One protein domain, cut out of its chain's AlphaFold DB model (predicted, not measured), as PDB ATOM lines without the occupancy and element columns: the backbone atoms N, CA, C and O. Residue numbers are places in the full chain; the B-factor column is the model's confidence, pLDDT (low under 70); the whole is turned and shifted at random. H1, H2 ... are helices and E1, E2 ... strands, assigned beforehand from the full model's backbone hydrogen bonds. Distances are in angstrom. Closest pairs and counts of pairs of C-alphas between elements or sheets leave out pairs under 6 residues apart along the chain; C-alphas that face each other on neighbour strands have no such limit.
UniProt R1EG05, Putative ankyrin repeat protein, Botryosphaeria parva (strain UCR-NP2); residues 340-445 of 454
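AT A GLANCE: This is residues 340 to 445 of the 454 residues of the protein "Putative ankyrin repeat protein" of Botryosphaeria parva (strain UCR-NP2) (UniProt R1EG05). A small three-stranded sheet with H1 and H2 on opposite faces makes a head at one end, and a long, loose arm leads away from it through H3 and H4, turns in the loop of residues 405 to 419 and comes back as H5 to the sheet's middle strand, E3. The printed part has 106 residues, with five named helices and three named strands in the order H1, E1, H2, E2, H3, H4, H5, E3; the sheet's order is E1, E3, E2, all antiparallel. The class is mixed, helices and strands, with under half of the residues in named elements. The whole is loose, with a radius of gyration of the C-alphas of 16.6 A, and elongated, spanning 54 by 28 by 22 A.

IN THESE COORDINATES: The sheet holds E1, residues 357 to 360, 10.5 A long; E3, residues 441 to 444, 10.0 A; and E2, residues 384 to 386, 7.0 A. H1 is residues 342 to 345, beginning at C-alpha 342 (-6.207, -39.055, 55.560). H2, residues 361 to 368, is 10.5 A long, and H3, residues 389 to 398, 14.9 A. H4 is residues 401 to 404. H5, residues 420 to 434, is the longest helix, 21.2 A from C-alpha 420 (-14.939, -16.859, 26.187) to C-alpha 434. E3 ends at C-alpha 444 (-11.051, -33.749, 60.332).

HOW THE PARTS SIT: E3 is the inner strand. It is antiparallel to E1 at 148 degrees, with N 359 and O 443 2.9 A apart, within hydrogen-bond range. It is antiparallel to E2 at 151 degrees, with N 442 and O 385 at 2.8 A. Residues 340 to 341 pair antiparallel with residues 357 to 358 of E1. E1, H2 and E2 form a split strand-helix-strand unit, two strands running the same way with E3 between them; its crossover is right-handed. H1 is on the sheet at a height of 8.5 A, only just over E3, with 3 of its C-alphas. H2 is on the opposite face at a height of 5.4 A, over none of the strands; its closest C-alpha pair with E3 is Ser 361 and Phe 441, 5.5 A. H3, H4 and H5 are not on the sheet. H3 and H4 meet only through their link. H5, with residues 427 to 431 alone, only just touches H4, with 3 pairs of C-alphas within 8 A, the closest Ser 402 and Ile 427 at 6.8 A. H3 and H5 are close but not clearly touching, the closest C-alphas being Leu 396 and Lys 431, 7.5 A; they run opposite ways at a shallow tilt of 34 degrees, only just short of steep. In H2 and H5 every O i to N i+4 pair is within hydrogen-bond range, in H3 5 of 6; H1 and H4 are too short for such a pair.

THE WHOLE: The two C-alphas farthest apart are those of Thr 352 and Pro 416, 55.3 A. The printed part has no cut. The links H1 to E1, H2 to E2 and H4 to H5 are long. The mean pLDDT of the printed part is 76.1, and residues 400 to 417 are under 70.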
ATOM      1  N   ALA A 340     -11.105 -35.355  51.343       84.38
ATOM      2  CA  ALA A 340      -9.928 -36.165  51.056       84.38
ATOM      3  C   ALA A 340      -9.718 -37.190  52.171       84.38
ATOM      4  O   ALA A 340     -10.005 -36.918  53.340       84.38
ATOM      5  N   LYS A 341      -9.208 -38.375  51.821       86.75
ATOM      6  CA  LYS A 341      -8.831 -39.366  52.829       86.75
ATOM      7  C   LYS A 341      -7.545 -38.944  53.522       86.75
ATOM      8  O   LYS A 341      -6.647 -38.360  52.913       86.75
ATOM      9  N   HIS A 342      -7.409 -39.322  54.783       86.50
ATOM     10  CA  HIS A 342      -6.207 -39.055  55.560       86.50
ATOM     11  C   HIS A 342      -4.939 -39.640  54.912       86.50
ATOM     12  O   HIS A 342      -3.890 -38.997  54.951       86.50
ATOM     13  N   SER A 343      -5.043 -40.801  54.246       83.31
ATOM     14  CA  SER A 343      -3.947 -41.408  53.470       83.31
ATOM     15  C   SER A 343      -3.427 -40.536  52.328       83.31
ATOM     16  O   SER A 343      -2.245 -40.606  51.998       83.31
ATOM     17  N   ASP A 344      -4.302 -39.725  51.734       83.00
ATOM     18  CA  ASP A 344      -3.988 -38.888  50.574       83.00
ATOM     19  C   ASP A 344      -3.362 -37.554  51.016       83.00
ATOM     20  O   ASP A 344      -2.605 -36.918  50.278       83.00
ATOM     21  N   ILE A 345      -3.642 -37.145  52.258       84.50
ATOM     22  CA  ILE A 345      -3.083 -35.942  52.879       84.50
ATOM     23  C   ILE A 345      -1.716 -36.234  53.511       84.50
ATOM     24  O   ILE A 345      -0.785 -35.443  53.350       84.50
ATOM     25  N   ASP A 346      -1.592 -37.347  54.234       82.62
ATOM     26  CA  ASP A 346      -0.394 -37.723  54.982       82.62
ATOM     27  C   ASP A 346      -0.072 -39.215  54.774       82.62
ATOM     28  O   ASP A 346      -0.625 -40.085  55.458       82.62
ATOM     29  N   PRO A 347       0.849 -39.544  53.850       78.38
ATOM     30  CA  PRO A 347       1.219 -40.929  53.553       78.38
ATOM     31  C   PRO A 347       1.862 -41.673  54.735       78.38
ATOM     32  O   PRO A 347       1.976 -42.897  54.695       78.38
ATOM     33  N   ALA A 348       2.299 -40.953  55.776       78.88
ATOM     34  CA  ALA A 348       2.893 -41.520  56.985       78.88
ATOM     35  C   ALA A 348       1.855 -41.814  58.089       78.88
ATOM     36  O   ALA A 348       2.233 -42.165  59.210       78.88
ATOM     37  N   CYS A 349       0.554 -41.681  57.800       80.25
ATOM     38  CA  CYS A 349      -0.498 -41.895  58.787       80.25
ATOM     39  C   CYS A 349      -0.648 -43.373  59.233       80.25
ATOM     40  O   CYS A 349      -0.388 -44.306  58.459       80.25
ATOM     41  N   PRO A 350      -1.102 -43.620  60.482       80.94
ATOM     42  CA  PRO A 350      -1.355 -44.968  60.993       80.94
ATOM     43  C   PRO A 350      -2.419 -45.718  60.181       80.94
ATOM     44  O   PRO A 350      -3.438 -45.139  59.806       80.94
ATOM     45  N   GLU A 351      -2.239 -47.032  59.999       77.06
ATOM     46  CA  GLU A 351      -3.162 -47.901  59.242       77.06
ATOM     47  C   GLU A 351      -4.619 -47.816  59.708       77.06
ATOM     48  O   GLU A 351      -5.533 -47.893  58.895       77.06
ATOM     49  N   THR A 352      -4.836 -47.578  61.002       78.81
ATOM     50  CA  THR A 352      -6.160 -47.506  61.629       78.81
ATOM     51  C   THR A 352      -6.949 -46.239  61.297       78.81
ATOM     52  O   THR A 352      -8.135 -46.189  61.594       78.81
ATOM     53  N   ARG A 353      -6.306 -45.204  60.742       79.50
ATOM     54  CA  ARG A 353      -6.926 -43.896  60.459       79.50
ATOM     55  C   ARG A 353      -6.805 -43.475  58.996       79.50
ATOM     56  O   ARG A 353      -6.987 -42.304  58.691       79.50
ATOM     57  N   ARG A 354      -6.454 -44.394  58.089       78.81
ATOM     58  CA  ARG A 354      -6.209 -44.075  56.670       78.81
ATOM     59  C   ARG A 354      -7.456 -43.587  55.931       78.81
ATOM     60  O   ARG A 354      -7.341 -42.703  55.089       78.81
ATOM     61  N   ASP A 355      -8.620 -44.132  56.274       82.94
ATOM     62  CA  ASP A 355      -9.899 -43.827  55.621       82.94
ATOM     63  C   ASP A 355     -10.684 -42.682  56.285       82.94
ATOM     64  O   ASP A 355     -11.809 -42.403  55.877       82.94
ATOM     65  N   GLU A 356     -10.123 -42.009  57.299       86.38
ATOM     66  CA  GLU A 356     -10.768 -40.830  57.886       86.38
ATOM     67  C   GLU A 356     -10.878 -39.714  56.843       86.38
ATOM     68  O   GLU A 356      -9.945 -39.489  56.066       86.38
ATOM     69  N   LEU A 357     -12.013 -39.017  56.837       88.19
ATOM     70  CA  LEU A 357     -12.298 -37.945  55.893       88.19
ATOM     71  C   LEU A 357     -11.896 -36.591  56.469       88.19
ATOM     72  O   LEU A 357     -12.056 -36.304  57.659       88.19
ATOM     73  N   TRP A 358     -11.351 -35.761  55.594       88.75
ATOM     74  CA  TRP A 358     -10.848 -34.441  55.921       88.75
ATOM     75  C   TRP A 358     -11.332 -33.442  54.879       88.75
ATOM     76  O   TRP A 358     -11.314 -33.716  53.678       88.75
ATOM     77  N   MET A 359     -11.729 -32.265  55.346       88.12
ATOM     78  CA  MET A 359     -12.185 -31.147  54.521       88.12
ATOM     79  C   MET A 359     -11.223 -29.976  54.641       88.12
ATOM     80  O   MET A 359     -10.574 -29.806  55.672       88.12
ATOM     81  N   MET A 360     -11.128 -29.137  53.614       85.75
ATOM     82  CA  MET A 360     -10.357 -27.902  53.742       85.75
ATOM     83  C   MET A 360     -11.124 -26.844  54.531       85.75
ATOM     84  O   MET A 360     -12.341 -26.705  54.397       85.75
ATOM     85  N   SER A 361     -10.385 -26.059  55.312       86.00
ATOM     86  CA  SER A 361     -10.920 -25.059  56.235       86.00
ATOM     87  C   SER A 361     -11.894 -24.080  55.580       86.00
ATOM     88  O   SER A 361     -12.925 -23.782  56.170       86.00
ATOM     89  N   PHE A 362     -11.645 -23.640  54.343       82.12
ATOM     90  CA  PHE A 362     -12.533 -22.690  53.662       82.12
ATOM     91  C   PHE A 362     -13.938 -23.248  53.382       82.12
ATOM     92  O   PHE A 362     -14.909 -22.500  53.453       82.12
ATOM     93  N   GLN A 363     -14.071 -24.552  53.101       82.25
ATOM     94  CA  GLN A 363     -15.384 -25.174  52.887       82.25
ATOM     95  C   GLN A 363     -16.147 -25.277  54.205       82.25
ATOM     96  O   GLN A 363     -17.344 -25.021  54.247       82.25
ATOM     97  N   VAL A 364     -15.442 -25.576  55.297       82.25
ATOM     98  CA  VAL A 364     -16.019 -25.632  56.646       82.25
ATOM     99  C   VAL A 364     -16.493 -24.249  57.098       82.25
ATOM    100  O   VAL A 364     -17.611 -24.113  57.585       82.25
ATOM    101  N   VAL A 365     -15.674 -23.220  56.878       80.19
ATOM    102  CA  VAL A 365     -16.010 -21.810  57.133       80.19
ATOM    103  C   VAL A 365     -17.248 -21.397  56.341       80.19
ATOM    104  O   VAL A 365     -18.159 -20.806  56.914       80.19
ATOM    105  N   GLY A 366     -17.320 -21.775  55.061       74.12
ATOM    106  CA  GLY A 366     -18.492 -21.531  54.220       74.12
ATOM    107  C   GLY A 366     -19.756 -22.241  54.719       74.12
ATOM    108  O   GLY A 366     -20.806 -21.615  54.796       74.12
ATOM    109  N   ILE A 367     -19.658 -23.517  55.114       76.00
ATOM    110  CA  ILE A 367     -20.793 -24.308  55.630       76.00
ATOM    111  C   ILE A 367     -21.313 -23.750  56.962       76.00
ATOM    112  O   ILE A 367     -22.518 -23.730  57.192       76.00
ATOM    113  N   LEU A 368     -20.416 -23.301  57.842       75.88
ATOM    114  CA  LEU A 368     -20.769 -22.766  59.159       75.88
ATOM    115  C   LEU A 368     -21.087 -21.262  59.143       75.88
ATOM    116  O   LEU A 368     -21.511 -20.726  60.165       75.88
ATOM    117  N   GLY A 369     -20.887 -20.578  58.009       73.81
ATOM    118  CA  GLY A 369     -21.123 -19.139  57.867       73.81
ATOM    119  C   GLY A 369     -20.161 -18.273  58.685       73.81
ATOM    120  O   GLY A 369     -20.563 -17.234  59.209       73.81
ATOM    121  N   LEU A 370     -18.908 -18.708  58.841       77.75
ATOM    122  CA  LEU A 370     -17.924 -18.018  59.675       77.75
ATOM    123  C   LEU A 370     -17.217 -16.891  58.897       77.75
ATOM    124  O   LEU A 370     -16.952 -17.035  57.703       77.75
ATOM    125  N   PRO A 371     -16.893 -15.762  59.554       71.69
ATOM    126  CA  PRO A 371     -16.301 -14.603  58.886       71.69
ATOM    127  C   PRO A 371     -14.793 -14.747  58.636       71.69
ATOM    128  O   PRO A 371     -14.242 -14.055  57.781       71.69
ATOM    129  N   GLU A 372     -14.117 -15.626  59.378       78.62
ATOM    130  CA  GLU A 372     -12.668 -15.803  59.317       78.62
ATOM    131  C   GLU A 372     -12.290 -17.181  58.773       78.62
ATOM    132  O   GLU A 372     -12.870 -18.202  59.134       78.62
ATOM    133  N   LEU A 373     -11.258 -17.212  57.923       75.19
ATOM    134  CA  LEU A 373     -10.727 -18.451  57.351       75.19
ATOM    135  C   LEU A 373     -10.002 -19.316  58.400       75.19
ATOM    136  O   LEU A 373      -9.907 -20.538  58.257       75.19
ATOM    137  N   ASP A 374      -9.468 -18.677  59.446       80.88
ATOM    138  CA  ASP A 374      -8.717 -19.328  60.515       80.88
ATOM    139  C   ASP A 374      -9.588 -19.644  61.733       80.88
ATOM    140  O   ASP A 374      -9.620 -18.926  62.726       80.88
ATOM    141  N   ILE A 375     -10.249 -20.791  61.681       80.06
ATOM    142  CA  ILE A 375     -11.174 -21.238  62.729       80.06
ATOM    143  C   ILE A 375     -10.498 -21.946  63.912       80.06
ATOM    144  O   ILE A 375     -11.174 -22.455  64.805       80.06
ATOM    145  N   ARG A 376      -9.159 -22.004  63.954       80.56
ATOM    146  CA  ARG A 376      -8.420 -22.784  64.969       80.56
ATOM    147  C   ARG A 376      -8.580 -22.244  66.389       80.56
ATOM    148  O   ARG A 376      -8.407 -23.004  67.335       80.56
ATOM    149  N   GLN A 377      -8.880 -20.955  66.556       78.62
ATOM    150  CA  GLN A 377      -9.097 -20.365  67.883       78.62
ATOM    151  C   GLN A 377     -10.481 -20.714  68.439       78.62
ATOM    152  O   GLN A 377     -10.596 -21.095  69.602       78.62
ATOM    153  N   GLU A 378     -11.514 -20.624  67.602       77.00
ATOM    154  CA  GLU A 378     -12.905 -20.885  67.987       77.00
ATOM    155  C   GLU A 378     -13.196 -22.388  68.108       77.00
ATOM    156  O   GLU A 378     -13.911 -22.820  69.011       77.00
ATOM    157  N   PHE A 379     -12.562 -23.203  67.261       80.75
ATOM    158  CA  PHE A 379     -12.708 -24.660  67.225       80.75
ATOM    159  C   PHE A 379     -11.392 -25.365  67.572       80.75
ATOM    160  O   PHE A 379     -10.969 -26.309  66.907       80.75
ATOM    161  N   ALA A 380     -10.740 -24.933  68.654       76.31
ATOM    162  CA  ALA A 380      -9.439 -25.459  69.087       76.31
ATOM    163  C   ALA A 380      -9.431 -26.967  69.412       76.31
ATOM    164  O   ALA A 380      -8.373 -27.592  69.454       76.31
ATOM    165  N   ALA A 381     -10.603 -27.561  69.658       80.25
ATOM    166  CA  ALA A 381     -10.751 -28.995  69.900       80.25
ATOM    167  C   ALA A 381     -10.660 -29.848  68.619       80.25
ATOM    168  O   ALA A 381     -10.575 -31.074  68.714       80.25
ATOM    169  N   TRP A 382     -10.723 -29.237  67.432       84.44
ATOM    170  CA  TRP A 382     -10.730 -29.953  66.157       84.44
ATOM    171  C   TRP A 382      -9.314 -30.238  65.662       84.44
ATOM    172  O   TRP A 382      -8.423 -29.392  65.730       84.44
ATOM    173  N   GLU A 383      -9.104 -31.445  65.134       85.31
ATOM    174  CA  GLU A 383      -7.806 -31.831  64.586       85.31
ATOM    175  C   GLU A 383      -7.586 -31.150  63.231       85.31
ATOM    176  O   GLU A 383      -8.434 -31.233  62.338       85.31
ATOM    177  N   HIS A 384      -6.435 -30.489  63.084       86.56
ATOM    178  CA  HIS A 384      -6.095 -29.734  61.886       86.56
ATOM    179  C   HIS A 384      -4.674 -30.020  61.376       86.56
ATOM    180  O   HIS A 384      -3.724 -30.135  62.157       86.56
ATOM    181  N   LYS A 385      -4.502 -30.073  60.050       85.19
ATOM    182  CA  LYS A 385      -3.208 -30.302  59.376       85.19
ATOM    183  C   LYS A 385      -2.916 -29.228  58.325       85.19
ATOM    184  O   LYS A 385      -3.829 -28.833  57.611       85.19
ATOM    185  N   PRO A 386      -1.665 -28.763  58.173       84.94
ATOM    186  CA  PRO A 386      -1.340 -27.760  57.161       84.94
ATOM    187  C   PRO A 386      -1.542 -28.311  55.743       84.94
ATOM    188  O   PRO A 386      -1.221 -29.468  55.473       84.94
ATOM    189  N   VAL A 387      -2.046 -27.478  54.828       85.81
ATOM    190  CA  VAL A 387      -2.168 -27.828  53.405       85.81
ATOM    191  C   VAL A 387      -0.853 -27.515  52.694       85.81
ATOM    192  O   VAL A 387      -0.312 -26.417  52.816       85.81
ATOM    193  N   SER A 388      -0.319 -28.472  51.929       83.44
ATOM    194  CA  SER A 388       0.849 -28.206  51.082       83.44
ATOM    195  C   SER A 388       0.443 -27.528  49.764       83.44
ATOM    196  O   SER A 388      -0.615 -27.844  49.213       83.44
ATOM    197  N   PRO A 389       1.301 -26.680  49.164       81.19
ATOM    198  CA  PRO A 389       0.996 -26.056  47.876       81.19
ATOM    199  C   PRO A 389       0.682 -27.068  46.767       81.19
ATOM    200  O   PRO A 389      -0.179 -26.809  45.935       81.19
ATOM    201  N   LYS A 390       1.324 -28.246  46.764       82.50
ATOM    202  CA  LYS A 390       1.048 -29.308  45.778       82.50
ATOM    203  C   LYS A 390      -0.364 -29.882  45.912       82.50
ATOM    204  O   LYS A 390      -1.014 -30.107  44.899       82.50
ATOM    205  N   GLN A 391      -0.835 -30.094  47.143       83.06
ATOM    206  CA  GLN A 391      -2.202 -30.559  47.406       83.06
ATOM    207  C   GLN A 391      -3.234 -29.514  46.976       83.06
ATOM    208  O   GLN A 391      -4.245 -29.869  46.380       83.06
ATOM    209  N   LEU A 392      -2.945 -28.233  47.212       82.19
ATOM    210  CA  LEU A 392      -3.818 -27.138  46.798       82.19
ATOM    211  C   LEU A 392      -3.927 -27.027  45.268       82.19
ATOM    212  O   LEU A 392      -5.018 -26.834  44.747       82.19
ATOM    213  N   HIS A 393      -2.820 -27.209  44.537       82.44
ATOM    214  CA  HIS A 393      -2.853 -27.248  43.070       82.44
ATOM    215  C   HIS A 393      -3.641 -28.457  42.550       82.44
ATOM    216  O   HIS A 393      -4.493 -28.281  41.688       82.44
ATOM    217  N   GLY A 394      -3.413 -29.655  43.104       80.69
ATOM    218  CA  GLY A 394      -4.159 -30.858  42.715       80.69
ATOM    219  C   GLY A 394      -5.665 -30.735  42.975       80.69
ATOM    220  O   GLY A 394      -6.470 -31.173  42.162       80.69
ATOM    221  N   PHE A 395      -6.057 -30.052  44.052       80.88
ATOM    222  CA  PHE A 395      -7.458 -29.737  44.320       80.88
ATOM    223  C   PHE A 395      -8.096 -28.881  43.211       80.88
ATOM    224  O   PHE A 395      -9.223 -29.144  42.802       80.88
ATOM    225  N   LEU A 396      -7.373 -27.890  42.678       77.44
ATOM    226  CA  LEU A 396      -7.858 -27.011  41.604       77.44
ATOM    227  C   LEU A 396      -7.920 -27.661  40.213       77.44
ATOM    228  O   LEU A 396      -8.463 -27.054  39.281       77.44
ATOM    229  N   GLU A 397      -7.340 -28.852  40.055       76.50
ATOM    230  CA  GLU A 397      -7.473 -29.672  38.846       76.50
ATOM    231  C   GLU A 397      -8.794 -30.452  38.845       76.50
ATOM    232  O   GLU A 397      -9.397 -30.633  37.789       76.50
ATOM    233  N   THR A 398      -9.263 -30.884  40.019       72.25
ATOM    234  CA  THR A 398     -10.521 -31.630  40.186       72.25
ATOM    235  C   THR A 398     -11.723 -30.738  40.476       72.25
ATOM    236  O   THR A 398     -12.852 -31.114  40.175       72.25
ATOM    237  N   TYR A 399     -11.492 -29.570  41.075       72.06
ATOM    238  CA  TYR A 399     -12.534 -28.648  41.500       72.06
ATOM    239  C   TYR A 399     -12.716 -27.520  40.482       72.06
ATOM    240  O   TYR A 399     -11.790 -26.752  40.197       72.06
ATOM    241  N   ASP A 400     -13.922 -27.409  39.930       67.75
ATOM    242  CA  ASP A 400     -14.235 -26.384  38.946       67.75
ATOM    243  C   ASP A 400     -14.523 -25.044  39.637       67.75
ATOM    244  O   ASP A 400     -15.610 -24.812  40.162       67.75
ATOM    245  N   ILE A 401     -13.536 -24.141  39.631       64.75
ATOM    246  CA  ILE A 401     -13.690 -22.785  40.185       64.75
ATOM    247  C   ILE A 401     -14.795 -21.999  39.463       64.75
ATOM    248  O   ILE A 401     -15.370 -21.094  40.055       64.75
ATOM    249  N   SER A 402     -15.171 -22.358  38.229       59.19
ATOM    250  CA  SER A 402     -16.312 -21.704  37.578       59.19
ATOM    251  C   SER A 402     -17.652 -22.016  38.259       59.19
ATOM    252  O   SER A 402     -18.575 -21.222  38.149       59.19
ATOM    253  N   GLN A 403     -17.752 -23.105  39.036       57.62
ATOM    254  CA  GLN A 403     -18.938 -23.414  39.847       57.62
ATOM    255  C   GLN A 403     -18.980 -22.649  41.174       57.62
ATOM    256  O   GLN A 403     -20.069 -22.430  41.692       57.62
ATOM    257  N   LEU A 404     -17.829 -22.192  41.705       54.38
ATOM    258  CA  LEU A 404     -17.802 -21.177  42.783       54.38
ATOM    259  C   LEU A 404     -18.480 -19.883  42.335       54.38
ATOM    260  O   LEU A 404     -18.916 -19.096  43.171       54.38
ATOM    261  N   ALA A 405     -18.570 -19.686  41.022       49.25
ATOM    262  CA  ALA A 405     -19.162 -18.532  40.415       49.25
ATOM    263  C   ALA A 405     -20.555 -18.809  39.832       49.25
ATOM    264  O   ALA A 405     -20.762 -18.851  38.624       49.25
ATOM    265  N   GLU A 406     -21.549 -18.770  40.710       52.22
ATOM    266  CA  GLU A 406     -22.720 -17.925  40.423       52.22
ATOM    267  C   GLU A 406     -22.457 -16.476  40.864       52.22
ATOM    268  O   GLU A 406     -23.337 -15.744  41.307       52.22
ATOM    269  N   ASP A 407     -21.195 -16.072  40.740       50.88
ATOM    270  CA  ASP A 407     -20.717 -14.722  40.921       50.88
ATOM    271  C   ASP A 407     -21.079 -13.930  39.650       50.88
ATOM    272  O   ASP A 407     -20.827 -14.409  38.536       50.88
ATOM    273  N   PRO A 408     -21.644 -12.716  39.776       51.50
ATOM    274  CA  PRO A 408     -21.848 -11.779  38.669       51.50
ATOM    275  C   PRO A 408     -20.637 -11.575  37.743       51.50
ATOM    276  O   PRO A 408     -20.797 -11.054  36.639       51.50
ATOM    277  N   LEU A 409     -19.431 -11.952  38.179       49.47
ATOM    278  CA  LEU A 409     -18.192 -11.883  37.405       49.47
ATOM    279  C   LEU A 409     -18.066 -12.922  36.277       49.47
ATOM    280  O   LEU A 409     -17.288 -12.692  35.351       49.47
ATOM    281  N   PHE A 410     -18.825 -14.022  36.303       55.25
ATOM    282  CA  PHE A 410     -18.769 -15.056  35.266       55.25
ATOM    283  C   PHE A 410     -20.075 -15.061  34.451       55.25
ATOM    284  O   PHE A 410     -21.041 -15.766  34.724       55.25
ATOM    285  N   GLU A 411     -20.104 -14.213  33.417       57.06
ATOM    286  CA  GLU A 411     -21.134 -14.152  32.367       57.06
ATOM    287  C   GLU A 411     -21.539 -15.549  31.844       57.06
ATOM    288  O   GLU A 411     -20.700 -16.382  31.499       57.06
ATOM    289  N   ARG A 412     -22.848 -15.798  31.737       60.66
ATOM    290  CA  ARG A 412     -23.408 -17.084  31.290       60.66
ATOM    291  C   ARG A 412     -23.225 -17.267  29.775       60.66
ATOM    292  O   ARG A 412     -23.435 -16.323  29.020       60.66
ATOM    293  N   GLN A 413     -22.980 -18.501  29.312       55.94
ATOM    294  CA  GLN A 413     -22.797 -18.826  27.877       55.94
ATOM    295  C   GLN A 413     -23.941 -18.347  26.955       55.94
ATOM    296  O   GLN A 413     -23.732 -18.166  25.759       55.94
ATOM    297  N   ASN A 414     -25.142 -18.116  27.499       57.28
ATOM    298  CA  ASN A 414     -26.335 -17.705  26.750       57.28
ATOM    299  C   ASN A 414     -26.644 -16.192  26.835       57.28
ATOM    300  O   ASN A 414     -27.732 -15.775  26.436       57.28
ATOM    301  N   TRP A 415     -25.745 -15.362  27.379       59.09
ATOM    302  CA  TRP A 415     -25.935 -13.909  27.482       59.09
ATOM    303  C   TRP A 415     -25.408 -13.148  26.250       59.09
ATOM    304  O   TRP A 415     -24.351 -13.492  25.713       59.09
ATOM    305  N   PRO A 416     -26.098 -12.083  25.797       49.91
ATOM    306  CA  PRO A 416     -25.603 -11.249  24.709       49.91
ATOM    307  C   PRO A 416     -24.400 -10.426  25.194       49.91
ATOM    308  O   PRO A 416     -24.556  -9.516  26.001       49.91
ATOM    309  N   GLY A 417     -23.204 -10.761  24.697       65.44
ATOM    310  CA  GLY A 417     -21.934 -10.134  25.093       65.44
ATOM    311  C   GLY A 417     -20.881 -11.091  25.664       65.44
ATOM    312  O   GLY A 417     -19.779 -10.633  25.938       65.44
ATOM    313  N   TYR A 418     -21.192 -12.388  25.794       70.56
ATOM    314  CA  TYR A 418     -20.267 -13.405  26.306       70.56
ATOM    315  C   TYR A 418     -18.977 -13.497  25.474       70.56
ATOM    316  O   TYR A 418     -19.012 -13.877  24.298       70.56
ATOM    317  N   ASP A 419     -17.842 -13.191  26.107       73.81
ATOM    318  CA  ASP A 419     -16.504 -13.379  25.539       73.81
ATOM    319  C   ASP A 419     -15.765 -14.533  26.253       73.81
ATOM    320  O   ASP A 419     -15.350 -14.389  27.412       73.81
ATOM    321  N   PRO A 420     -15.566 -15.687  25.584       70.50
ATOM    322  CA  PRO A 420     -14.939 -16.859  26.187       70.50
ATOM    323  C   PRO A 420     -13.469 -16.642  26.579       70.50
ATOM    324  O   PRO A 420     -12.983 -17.306  27.496       70.50
ATOM    325  N   GLU A 421     -12.742 -15.728  25.927       75.88
ATOM    326  CA  GLU A 421     -11.333 -15.478  26.261       75.88
ATOM    327  C   GLU A 421     -11.198 -14.640  27.535       75.88
ATOM    328  O   GLU A 421     -10.366 -14.935  28.400       75.88
ATOM    329  N   ARG A 422     -12.064 -13.634  27.702       73.62
ATOM    330  CA  ARG A 422     -12.114 -12.805  28.912       73.62
ATOM    331  C   ARG A 422     -12.484 -13.626  30.146       73.62
ATOM    332  O   ARG A 422     -11.842 -13.491  31.185       73.62
ATOM    333  N   GLN A 423     -13.471 -14.504  30.002       70.31
ATOM    334  CA  GLN A 423     -13.886 -15.470  31.024       70.31
ATOM    335  C   GLN A 423     -12.722 -16.336  31.497       70.31
ATOM    336  O   GLN A 423     -12.442 -16.415  32.689       70.31
ATOM    337  N   ASN A 424     -11.998 -16.947  30.559       74.62
ATOM    338  CA  ASN A 424     -10.900 -17.843  30.896       74.62
ATOM    339  C   ASN A 424      -9.768 -17.106  31.633       74.62
ATOM    340  O   ASN A 424      -9.216 -17.632  32.596       74.62
ATOM    341  N   ASN A 425      -9.471 -15.860  31.254       79.19
ATOM    342  CA  ASN A 425      -8.475 -15.039  31.950       79.19
ATOM    343  C   ASN A 425      -8.880 -14.723  33.401       79.19
ATOM    344  O   ASN A 425      -8.035 -14.811  34.293       79.19
ATOM    345  N   LEU A 426     -10.159 -14.429  33.653       73.12
ATOM    346  CA  LEU A 426     -10.685 -14.212  35.008       73.12
ATOM    347  C   LEU A 426     -10.609 -15.485  35.860       73.12
ATOM    348  O   LEU A 426     -10.158 -15.427  37.001       73.12
ATOM    349  N   ILE A 427     -10.960 -16.646  35.288       72.62
ATOM    350  CA  ILE A 427     -10.821 -17.940  35.975       72.62
ATOM    351  C   ILE A 427      -9.367 -18.130  36.427       72.62
ATOM    352  O   ILE A 427      -9.131 -18.489  37.577       72.62
ATOM    353  N   GLN A 428      -8.386 -17.872  35.552       78.06
ATOM    354  CA  GLN A 428      -6.961 -18.031  35.875       78.06
ATOM    355  C   GLN A 428      -6.466 -17.047  36.945       78.06
ATOM    356  O   GLN A 428      -5.634 -17.413  37.785       78.06
ATOM    357  N   GLU A 429      -6.973 -15.815  36.949       80.31
ATOM    358  CA  GLU A 429      -6.648 -14.823  37.976       80.31
ATOM    359  C   GLU A 429      -7.179 -15.251  39.353       80.31
ATOM    360  O   GLU A 429      -6.430 -15.240  40.333       80.31
ATOM    361  N   GLU A 430      -8.424 -15.726  39.423       74.94
ATOM    362  CA  GLU A 430      -9.025 -16.220  40.667       74.94
ATOM    363  C   GLU A 430      -8.364 -17.514  41.161       74.94
ATOM    364  O   GLU A 430      -8.076 -17.635  42.354       74.94
ATOM    365  N   LYS A 431      -7.985 -18.435  40.257       77.56
ATOM    366  CA  LYS A 431      -7.131 -19.587  40.621       77.56
ATOM    367  C   LYS A 431      -5.844 -19.107  41.299       77.56
ATOM    368  O   LYS A 431      -5.429 -19.657  42.317       77.56
ATOM    369  N   SER A 432      -5.222 -18.062  40.752       80.50
ATOM    370  CA  SER A 432      -3.960 -17.516  41.258       80.50
ATOM    371  C   SER A 432      -4.114 -16.850  42.627       80.50
ATOM    372  O   SER A 432      -3.219 -16.984  43.462       80.50
ATOM    373  N   LYS A 433      -5.240 -16.176  42.886       79.56
ATOM    374  CA  LYS A 433      -5.569 -15.601  44.202       79.56
ATOM    375  C   LYS A 433      -5.860 -16.686  45.232       79.56
ATOM    376  O   LYS A 433      -5.315 -16.634  46.332       79.56
ATOM    377  N   PHE A 434      -6.639 -17.706  44.863       78.44
ATOM    378  CA  PHE A 434      -6.944 -18.837  45.741       78.44
ATOM    379  C   PHE A 434      -5.673 -19.566  46.199       78.44
ATOM    380  O   PHE A 434      -5.528 -19.892  47.373       78.44
ATOM    381  N   LEU A 435      -4.698 -19.740  45.301       79.56
ATOM    382  CA  LEU A 435      -3.394 -20.329  45.627       79.56
ATOM    383  C   LEU A 435      -2.550 -19.498  46.609       79.56
ATOM    384  O   LEU A 435      -1.607 -20.025  47.198       79.56
ATOM    385  N   GLN A 436      -2.864 -18.213  46.780       80.38
ATOM    386  CA  GLN A 436      -2.175 -17.308  47.703       80.38
ATOM    387  C   GLN A 436      -2.886 -17.190  49.064       80.38
ATOM    388  O   GLN A 436      -2.321 -16.592  49.985       80.38
ATOM    389  N   LEU A 437      -4.086 -17.770  49.219       77.12
ATOM    390  CA  LEU A 437      -4.866 -17.718  50.459       77.12
ATOM    391  C   LEU A 437      -4.164 -18.456  51.601       77.12
ATOM    392  O   LEU A 437      -3.778 -19.617  51.477       77.12
ATOM    393  N   ASN A 438      -4.044 -17.780  52.745       75.06
ATOM    394  CA  ASN A 438      -3.471 -18.323  53.971       75.06
ATOM    395  C   ASN A 438      -4.171 -17.729  55.211       75.06
ATOM    396  O   ASN A 438      -4.463 -16.534  55.207       75.06
ATOM    397  N   PRO A 439      -4.370 -18.509  56.292       77.56
ATOM    398  CA  PRO A 439      -3.972 -19.909  56.435       77.56
ATOM    399  C   PRO A 439      -5.032 -20.884  55.889       77.56
ATOM    400  O   PRO A 439      -6.207 -20.792  56.230       77.56
ATOM    401  N   LEU A 440      -4.595 -21.867  55.095       84.19
ATOM    402  CA  LEU A 440      -5.414 -23.009  54.675       84.19
ATOM    403  C   LEU A 440      -4.913 -24.297  55.334       84.19
ATOM    404  O   LEU A 440      -3.714 -24.591  55.360       84.19
ATOM    405  N   PHE A 441      -5.844 -25.073  55.879       87.81
ATOM    406  CA  PHE A 441      -5.552 -26.324  56.567       87.81
ATOM    407  C   PHE A 441      -6.677 -27.336  56.350       87.81
ATOM    408  O   PHE A 441      -7.814 -26.979  56.053       87.81
ATOM    409  N   TRP A 442      -6.345 -28.611  56.492       88.44
ATOM    410  CA  TRP A 442      -7.295 -29.708  56.534       88.44
ATOM    411  C   TRP A 442      -7.876 -29.822  57.937       88.44
ATOM    412  O   TRP A 442      -7.129 -29.740  58.910       88.44
ATOM    413  N   VAL A 443      -9.179 -30.047  58.031       88.62
ATOM    414  CA  VAL A 443      -9.950 -30.252  59.259       88.62
ATOM    415  C   VAL A 443     -10.594 -31.627  59.192       88.62
ATOM    416  O   VAL A 443     -11.178 -31.990  58.170       88.62
ATOM    417  N   ARG A 444     -10.475 -32.404  60.269       87.62
ATOM    418  CA  ARG A 444     -11.051 -33.749  60.332       87.62
ATOM    419  C   ARG A 444     -12.574 -33.685  60.415       87.62
ATOM    420  O   ARG A 444     -13.116 -32.991  61.274       87.62
ATOM    421  N   GLU A 445     -13.257 -34.462  59.584       76.81
ATOM    422  CA  GLU A 445     -14.698 -34.668  59.700       76.81
ATOM    423  C   GLU A 445     -14.985 -35.603  60.889       76.81
ATOM    424  O   GLU A 445     -14.414 -36.691  61.000       76.81
TER     425      GLU A 445